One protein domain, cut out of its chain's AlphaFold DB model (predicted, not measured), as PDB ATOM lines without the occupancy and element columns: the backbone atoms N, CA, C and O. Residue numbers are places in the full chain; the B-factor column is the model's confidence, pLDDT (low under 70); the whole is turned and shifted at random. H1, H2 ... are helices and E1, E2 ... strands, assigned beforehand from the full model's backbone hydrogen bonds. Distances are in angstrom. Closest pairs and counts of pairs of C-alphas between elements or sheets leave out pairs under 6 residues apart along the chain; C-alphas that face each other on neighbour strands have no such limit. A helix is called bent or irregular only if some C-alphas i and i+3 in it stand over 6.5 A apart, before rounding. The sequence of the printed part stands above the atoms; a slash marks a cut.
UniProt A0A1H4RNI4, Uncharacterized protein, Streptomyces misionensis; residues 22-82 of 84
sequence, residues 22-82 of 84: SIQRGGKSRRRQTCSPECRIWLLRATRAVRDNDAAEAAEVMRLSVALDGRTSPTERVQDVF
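Overview. This is residues 22 to 82 of the 84 residues of an uncharacterized protein of Streptomyces misionensis (UniProt A0A1H4RNI4). Two helices, H1 and H2, make a helical hairpin, side by side and joined by a tight turn at one end; toward the other end the stretch before H1 reaches out as a thin arm whose residues 24 to 29 stick out free, and after H2 an unnamed tail, residues 71 to 82, folds back toward the helices. The arm holds the one strand, E1, in a small loop where residues 22 to 23 run antiparallel to residues 29 to 30 of E1. The printed part has 61 residues with one named strand and two named helices, in the order E1, H1, H2, and the class is mostly helix. The whole is loose, with a radius of gyration of the C-alphas of 13.9 A, and flat, spanning 44 by 27 by 14 A.

Arrangement. Begin with the two helices, H1, residues 37 to 52, and H2, residues 55 to 70. They touch, with 14 pairs of C-alphas within 8 A; the closest C-alphas are those of Ala 49 and Ala 58, 5.2 A apart. Their centres are 10.0 A apart. Their lines stand at a shallow tilt of 23 degrees, and they run opposite ways as a helical hairpin. In H1 and H2 every O i to N i+4 pair is within hydrogen-bond range. Outward from them, E1, residues 29 to 31, is apart from both H1 and H2. E1 pairs with no named strand; the short stretch of residues 22 to 23 pairs antiparallel with residues 29 to 30, of E1.

Along the chain. Find C-alpha 37 at (15.448, -37.844, 43.788); from there H1 runs 22.5 A to C-alpha 52 at (13.483, -59.938, 40.209), mainly toward lower y. Then find C-alpha 55 at (17.336, -58.452, 32.384), where H2 begins; it runs 23.2 A, mainly toward higher y, to C-alpha 70 at (26.100, -36.976, 32.021). Neither helix is bent. Look back to C-alpha 29 at (20.805, -30.717, 59.380) for the start of E1, which measures 6.7 A.

Size, cuts and confidence. The two C-alphas farthest apart are those of Gly 26 and Ala 55, at 44.3 A, while those of Ser 22 and Phe 82, the first and last printed, are 21.9 A apart. The printed part has no cut. The links E1 to H1, with 5 residues, and H1 to H2, with 2 residues, are both tight. Residues 71 to 82 hold no named element, and their C-alphas lie 7 to 15 A from the mean of all C-alphas. Read the B-factor column for the model's confidence: the mean pLDDT of the printed part is 83.6, and 9 residues, 22 to 23, 25 and 28 to 33, are under 70.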
ATOM      1  N   SER A  22      19.392 -31.347  53.908       65.62
ATOM      2  CA  SER A  22      18.061 -30.840  54.250       65.62
ATOM      3  C   SER A  22      18.014 -30.469  55.723       65.62
ATOM      4  O   SER A  22      18.405 -31.275  56.572       65.62
ATOM      5  N   ILE A  23      17.499 -29.279  56.021       67.00
ATOM      6  CA  ILE A  23      17.179 -28.862  57.385       67.00
ATOM      7  C   ILE A  23      15.873 -29.558  57.781       67.00
ATOM      8  O   ILE A  23      14.863 -29.441  57.090       67.00
ATOM      9  N   GLN A  24      15.904 -30.344  58.854       70.44
ATOM     10  CA  GLN A  24      14.709 -30.966  59.417       70.44
ATOM     11  C   GLN A  24      13.961 -29.970  60.319       70.44
ATOM     12  O   GLN A  24      14.555 -29.016  60.829       70.44
ATOM     13  N   ARG A  25      12.663 -30.212  60.564       57.09
ATOM     14  CA  ARG A  25      11.908 -29.498  61.611       57.09
ATOM     15  C   ARG A  25      12.671 -29.625  62.937       57.09
ATOM     16  O   ARG A  25      12.950 -30.738  63.372       57.09
ATOM     17  N   GLY A  26      13.046 -28.490  63.528       71.56
ATOM     18  CA  GLY A  26      13.884 -28.424  64.734       71.56
ATOM     19  C   GLY A  26      15.360 -28.072  64.500       71.56
ATOM     20  O   GLY A  26      16.170 -28.268  65.398       71.56
ATOM     21  N   GLY A  27      15.742 -27.595  63.308       70.56
ATOM     22  CA  GLY A  27      17.068 -27.002  63.051       70.56
ATOM     23  C   GLY A  27      18.212 -28.003  62.844       70.56
ATOM     24  O   GLY A  27      19.330 -27.610  62.522       70.56
ATOM     25  N   LYS A  28      17.948 -29.310  62.966       67.19
ATOM     26  CA  LYS A  28      18.947 -30.356  62.710       67.19
ATOM     27  C   LYS A  28      19.174 -30.519  61.207       67.19
ATOM     28  O   LYS A  28      18.230 -30.739  60.446       67.19
ATOM     29  N   SER A  29      20.427 -30.452  60.768       65.12
ATOM     30  CA  SER A  29      20.805 -30.717  59.380       65.12
ATOM     31  C   SER A  29      20.998 -32.221  59.164       65.12
ATOM     32  O   SER A  29      21.795 -32.874  59.837       65.12
ATOM     33  N   ARG A  30      20.261 -32.805  58.213       67.06
ATOM     34  CA  ARG A  30      20.441 -34.207  57.807       67.06
ATOM     35  C   ARG A  30      20.941 -34.258  56.372       67.06
ATOM     36  O   ARG A  30      20.298 -33.750  55.454       67.06
ATOM     37  N   ARG A  31      22.087 -34.914  56.169       66.25
ATOM     38  CA  ARG A  31      22.577 -35.260  54.829       66.25
ATOM     39  C   ARG A  31      21.670 -36.344  54.251       66.25
ATOM     40  O   ARG A  31      21.460 -37.375  54.897       66.25
ATOM     41  N   ARG A  32      21.135 -36.135  53.047       66.88
ATOM     42  CA  ARG A  32      20.355 -37.173  52.360       66.88
ATOM     43  C   ARG A  32      21.249 -38.367  52.006       66.88
ATOM     44  O   ARG A  32      22.447 -38.213  51.772       66.88
ATOM     45  N   GLN A  33      20.674 -39.574  51.998       65.81
ATOM     46  CA  GLN A  33      21.399 -40.789  51.591       65.81
ATOM     47  C   GLN A  33      21.722 -40.801  50.090       65.81
ATOM     48  O   GLN A  33      22.696 -41.430  49.677       65.81
ATOM     49  N   THR A  34      20.914 -40.106  49.288       70.56
ATOM     50  CA  THR A  34      21.086 -39.928  47.845       70.56
ATOM     51  C   THR A  34      21.250 -38.450  47.517       70.56
ATOM     52  O   THR A  34      20.815 -37.580  48.273       70.56
ATOM     53  N   CYS A  35      21.904 -38.173  46.395       73.50
ATOM     54  CA  CYS A  35      22.270 -36.815  46.010       73.50
ATOM     55  C   CYS A  35      21.158 -36.092  45.253       73.50
ATOM     56  O   CYS A  35      21.119 -34.870  45.264       73.50
ATOM     57  N   SER A  36      20.205 -36.839  44.699       79.00
ATOM     58  CA  SER A  36      18.983 -36.306  44.104       79.00
ATOM     59  C   SER A  36      17.840 -37.337  44.165       79.00
ATOM     60  O   SER A  36      18.080 -38.503  44.527       79.00
ATOM     61  N   PRO A  37      16.582 -36.928  43.907       81.25
ATOM     62  CA  PRO A  37      15.448 -37.844  43.788       81.25
ATOM     63  C   PRO A  37      15.643 -38.897  42.690       81.25
ATOM     64  O   PRO A  37      15.352 -40.066  42.933       81.25
ATOM     65  N   GLU A  38      16.221 -38.522  41.546       86.62
ATOM     66  CA  GLU A  38      16.497 -39.435  40.429       86.62
ATOM     67  C   GLU A  38      17.422 -40.566  40.883       86.62
ATOM     68  O   GLU A  38      17.129 -41.740  40.701       86.62
ATOM     69  N   CYS A  39      18.492 -40.219  41.604       84.75
ATOM     70  CA  CYS A  39      19.426 -41.185  42.179       84.75
ATOM     71  C   CYS A  39      18.767 -42.193  43.128       84.75
ATOM     72  O   CYS A  39      19.232 -43.325  43.262       84.75
ATOM     73  N   ARG A  40      17.713 -41.777  43.840       85.06
ATOM     74  CA  ARG A  40      16.959 -42.675  44.722       85.06
ATOM     75  C   ARG A  40      16.121 -43.652  43.912       85.06
ATOM     76  O   ARG A  40      16.102 -44.830  44.250       85.06
ATOM     77  N   ILE A  41      15.426 -43.163  42.892       89.25
ATOM     78  CA  ILE A  41      14.527 -43.980  42.075       89.25
ATOM     79  C   ILE A  41      15.327 -44.952  41.217       89.25
ATOM     80  O   ILE A  41      15.037 -46.143  41.245       89.25
ATOM     81  N   TRP A  42      16.397 -44.486  40.573       89.88
ATOM     82  CA  TRP A  42      17.335 -45.340  39.850       89.88
ATOM     83  C   TRP A  42      17.853 -46.494  40.719       89.88
ATOM     84  O   TRP A  42      17.809 -47.646  40.303       89.88
ATOM     85  N   LEU A  43      18.267 -46.218  41.965       88.62
ATOM     86  CA  LEU A  43      18.760 -47.259  42.872       88.62
ATOM     87  C   LEU A  43      17.675 -48.283  43.232       88.62
ATOM     88  O   LEU A  43      17.965 -49.474  43.337       88.62
ATOM     89  N   LEU A  44      16.440 -47.824  43.447       90.50
ATOM     90  CA  LEU A  44      15.303 -48.706  43.718       90.50
ATOM     91  C   LEU A  44      15.016 -49.611  42.517       90.50
ATOM     92  O   LEU A  44      14.891 -50.819  42.702       90.50
ATOM     93  N   ARG A  45      14.981 -49.040  41.307       91.88
ATOM     94  CA  ARG A  45      14.799 -49.771  40.046       91.88
ATOM     95  C   ARG A  45      15.904 -50.801  39.831       91.88
ATOM     96  O   ARG A  45      15.609 -51.975  39.672       91.88
ATOM     97  N   ALA A  46      17.168 -50.405  39.973       91.00
ATOM     98  CA  ALA A  46      18.304 -51.311  39.804       91.00
ATOM     99  C   ALA A  46      18.297 -52.462  40.819       91.00
ATOM    100  O   ALA A  46      18.536 -53.612  40.467       91.00
ATOM    101  N   THR A  47      17.973 -52.163  42.081       92.06
ATOM    102  CA  THR A  47      17.861 -53.191  43.127       92.06
ATOM    103  C   THR A  47      16.728 -54.166  42.820       92.06
ATOM    104  O   THR A  47      16.884 -55.371  43.007       92.06
ATOM    105  N   ARG A  48      15.590 -53.650  42.343       94.38
ATOM    106  CA  ARG A  48      14.443 -54.460  41.937       94.38
ATOM    107  C   ARG A  48      14.777 -55.337  40.733       94.38
ATOM    108  O   ARG A  48      14.509 -56.524  40.803       94.38
ATOM    109  N   ALA A  49      15.413 -54.787  39.701       94.56
ATOM    110  CA  ALA A  49      15.818 -55.523  38.507       94.56
ATOM    111  C   ALA A  49      16.702 -56.726  38.851       94.56
ATOM    112  O   ALA A  49      16.440 -57.840  38.416       94.56
ATOM    113  N   VAL A  50      17.708 -56.516  39.709       94.25
ATOM    114  CA  VAL A  50      18.591 -57.596  40.177       94.25
ATOM    115  C   VAL A  50      17.823 -58.623  41.008       94.25
ATOM    116  O   VAL A  50      18.001 -59.821  40.816       94.25
ATOM    117  N   ARG A  51      16.966 -58.173  41.931       97.00
ATOM    118  CA  ARG A  51      16.182 -59.067  42.795       97.00
ATOM    119  C   ARG A  51      15.188 -59.916  42.000       97.00
ATOM    120  O   ARG A  51      15.022 -61.090  42.309       97.00
ATOM    121  N   ASP A  52      14.531 -59.314  41.017       97.19
ATOM    122  CA  ASP A  52      13.483 -59.938  40.209       97.19
ATOM    123  C   ASP A  52      14.086 -60.676  38.983       97.19
ATOM    124  O   ASP A  52      13.353 -61.294  38.216       97.19
ATOM    125  N   ASN A  53      15.419 -60.644  38.815       95.62
ATOM    126  CA  ASN A  53      16.167 -61.162  37.661       95.62
ATOM    127  C   ASN A  53      15.642 -60.638  36.305       95.62
ATOM    128  O   ASN A  53      15.627 -61.348  35.299       95.62
ATOM    129  N   ASP A  54      15.203 -59.381  36.292       97.44
ATOM    130  CA  ASP A  54      14.675 -58.701  35.114       97.44
ATOM    131  C   ASP A  54      15.829 -58.116  34.291       97.44
ATOM    132  O   ASP A  54      16.364 -57.043  34.585       97.44
ATOM    133  N   ALA A  55      16.236 -58.851  33.255       95.06
ATOM    134  CA  ALA A  55      17.336 -58.452  32.384       95.06
ATOM    135  C   ALA A  55      17.033 -57.178  31.572       95.06
ATOM    136  O   ALA A  55      17.956 -56.415  31.278       95.06
ATOM    137  N   ALA A  56      15.766 -56.931  31.222       95.00
ATOM    138  CA  ALA A  56      15.375 -55.757  30.447       95.00
ATOM    139  C   ALA A  56      15.469 -54.493  31.310       95.00
ATOM    140  O   ALA A  56      16.120 -53.521  30.921       95.00
ATOM    141  N   GLU A  57      14.915 -54.542  32.521       94.31
ATOM    142  CA  GLU A  57      15.027 -53.440  33.473       94.31
ATOM    143  C   GLU A  57      16.486 -53.232  33.910       94.31
ATOM    144  O   GLU A  57      16.929 -52.092  34.045       94.31
ATOM    145  N   ALA A  58      17.275 -54.304  34.065       92.75
ATOM    146  CA  ALA A  58      18.705 -54.206  34.364       92.75
ATOM    147  C   ALA A  58      19.483 -53.458  33.260       92.75
ATOM    148  O   ALA A  58      20.350 -52.633  33.561       92.75
ATOM    149  N   ALA A  59      19.164 -53.709  31.987       94.19
ATOM    150  CA  ALA A  59      19.751 -52.983  30.865       94.19
ATOM    151  C   ALA A  59      19.330 -51.504  30.856       94.19
ATOM    152  O   ALA A  59      20.176 -50.621  30.675       94.19
ATOM    153  N   GLU A  60      18.055 -51.217  31.125       93.19
ATOM    154  CA  GLU A  60      17.560 -49.841  31.156       93.19
ATOM    155  C   GLU A  60      18.187 -49.032  32.297       93.19
ATOM    156  O   GLU A  60      18.670 -47.920  32.079       93.19
ATOM    157  N   VAL A  61      18.299 -49.584  33.510       91.81
ATOM    158  CA  VAL A  61      18.968 -48.872  34.612       91.81
ATOM    159  C   VAL A  61      20.454 -48.634  34.333       91.81
ATOM    160  O   VAL A  61      20.999 -47.628  34.795       91.81
ATOM    161  N   MET A  62      21.120 -49.493  33.552       90.62
ATOM    162  CA  MET A  62      22.485 -49.226  33.087       90.62
ATOM    163  C   MET A  62      22.518 -48.037  32.122       90.62
ATOM    164  O   MET A  62      23.323 -47.125  32.324       90.62
ATOM    165  N   ARG A  63      21.606 -47.964  31.145       91.88
ATOM    166  CA  ARG A  63      21.477 -46.801  30.248       91.88
ATOM    167  C   ARG A  63      21.204 -45.509  31.028       91.88
ATOM    168  O   ARG A  63      21.873 -44.496  30.815       91.88
ATOM    169  N   LEU A  64      20.280 -45.557  31.987       90.94
ATOM    170  CA  LEU A  64      19.939 -44.421  32.847       90.94
ATOM    171  C   LEU A  64      21.115 -43.971  33.715       90.94
ATOM    172  O   LEU A  64      21.239 -42.778  33.986       90.94
ATOM    173  N   SER A  65      22.000 -44.885  34.125       88.50
ATOM    174  CA  SER A  65      23.198 -44.522  34.892       88.50
ATOM    175  C   SER A  65      24.125 -43.593  34.100       88.50
ATOM    176  O   SER A  65      24.598 -42.601  34.651       88.50
ATOM    177  N   VAL A  66      24.276 -43.828  32.790       89.06
ATOM    178  CA  VAL A  66      25.071 -42.980  31.887       89.06
ATOM    179  C   VAL A  66      24.432 -41.602  31.734       89.06
ATOM    180  O   VAL A  66      25.118 -40.590  31.864       89.06
ATOM    181  N   ALA A  67      23.112 -41.536  31.527       88.81
ATOM    182  CA  ALA A  67      22.393 -40.261  31.447       88.81
ATOM    183  C   ALA A  67      22.509 -39.458  32.755       88.81
ATOM    184  O   ALA A  67      22.732 -38.247  32.752       88.81
ATOM    185  N   LEU A  68      22.408 -40.145  33.892       86.75
ATOM    186  CA  LEU A  68      22.544 -39.541  35.210       86.75
ATOM    187  C   LEU A  68      23.972 -39.048  35.496       86.75
ATOM    188  O   LEU A  68      24.121 -38.009  36.147       86.75
ATOM    189  N   ASP A  69      24.993 -39.747  34.990       85.25
ATOM    190  CA  ASP A  69      26.399 -39.334  35.054       85.25
ATOM    191  C   ASP A  69      26.719 -38.194  34.087       85.25
ATOM    192  O   ASP A  69      27.592 -37.376  34.384       85.25
ATOM    193  N   GLY A  70      25.991 -38.082  32.974       85.12
ATOM    194  CA  GLY A  70      26.100 -36.976  32.021       85.12
ATOM    195  C   GLY A  70      25.656 -35.626  32.586       85.12
ATOM    196  O   GLY A  70      26.111 -34.587  32.110       85.12
ATOM    197  N   ARG A  71      24.842 -35.620  33.648       85.75
ATOM    198  CA  ARG A  71      24.345 -34.383  34.259       85.75
ATOM    199  C   ARG A  71      25.469 -33.438  34.665       85.75
ATOM    200  O   ARG A  71      26.506 -33.846  35.205       85.75
ATOM    201  N   THR A  72      25.207 -32.153  34.499       81.75
ATOM    202  CA  THR A  72      26.095 -31.060  34.920       81.75
ATOM    203  C   THR A  72      25.602 -30.380  36.195       81.75
ATOM    204  O   THR A  72      26.405 -29.826  36.945       81.75
ATOM    205  N   SER A  73      24.305 -30.503  36.499       75.88
ATOM    206  CA  SER A  73      23.679 -29.966  37.709       75.88
ATOM    207  C   SER A  73      22.885 -31.029  38.486       75.88
ATOM    208  O   SER A  73      22.231 -31.880  37.879       75.88
ATOM    209  N   PRO A  74      22.846 -30.972  39.834       72.19
ATOM    210  CA  PRO A  74      21.978 -31.837  40.635       72.19
ATOM    211  C   PRO A  74      20.475 -31.568  40.441       72.19
ATOM    212  O   PRO A  74      19.668 -32.399  40.851       72.19
ATOM    213  N   THR A  75      20.094 -30.420  39.865       75.50
ATOM    214  CA  THR A  75      18.692 -30.063  39.564       75.50
ATOM    215  C   THR A  75      18.259 -30.471  38.159       75.50
ATOM    216  O   THR A  75      17.081 -30.354  37.824       75.50
ATOM    217  N   GLU A  76      19.202 -30.913  37.330       82.12
ATOM    218  CA  GLU A  76      18.933 -31.413  35.990       82.12
ATOM    219  C   GLU A  76      18.196 -32.755  36.089       82.12
ATOM    220  O   GLU A  76      18.635 -33.681  36.791       82.12
ATOM    221  N   ARG A  77      17.041 -32.843  35.423       83.31
ATOM    222  CA  ARG A  77      16.172 -34.020  35.479       83.31
ATOM    223  C   ARG A  77      16.487 -34.977  34.340       83.31
ATOM    224  O   ARG A  77      16.562 -34.563  33.190       83.31
ATOM    225  N   VAL A  78      16.550 -36.264  34.663       85.44
ATOM    226  CA  VAL A  78      16.491 -37.356  33.683       85.44
ATOM    227  C   VAL A  78      15.095 -37.958  33.801       85.44
ATOM    228  O   VAL A  78      14.836 -38.727  34.726       85.44
ATOM    229  N   GLN A  79      14.167 -37.527  32.941       84.12
ATOM    230  CA  GLN A  79      12.739 -37.855  33.078       84.12
ATOM    231  C   GLN A  79      12.474 -39.363  32.983       84.12
ATOM    232  O   GLN A  79      11.684 -39.886  33.766       84.12
ATOM    233  N   ASP A  80      13.226 -40.061  32.132       85.25
ATOM    234  CA  ASP A  80      13.147 -41.512  31.921       85.25
ATOM    235  C   ASP A  80      13.382 -42.340  33.203       85.25
ATOM    236  O   ASP A  80      13.002 -43.507  33.298       85.25
ATOM    237  N   VAL A  81      13.999 -41.743  34.232       83.69
ATOM    238  CA  VAL A  81      14.175 -42.396  35.536       83.69
ATOM    239  C   VAL A  81      12.840 -42.583  36.258       83.69
ATOM    240  O   VAL A  81      12.690 -43.548  37.008       83.69
ATOM    241  N   PHE A  82      11.882 -41.677  36.050       83.44
ATOM    242  CA  PHE A  82      10.588 -41.667  36.737       83.44
ATOM    243  C   PHE A  82       9.506 -42.483  36.023       83.44
ATOM    244  O   PHE A  82       8.482 -42.780  36.639       83.44
TER     245      PHE A  82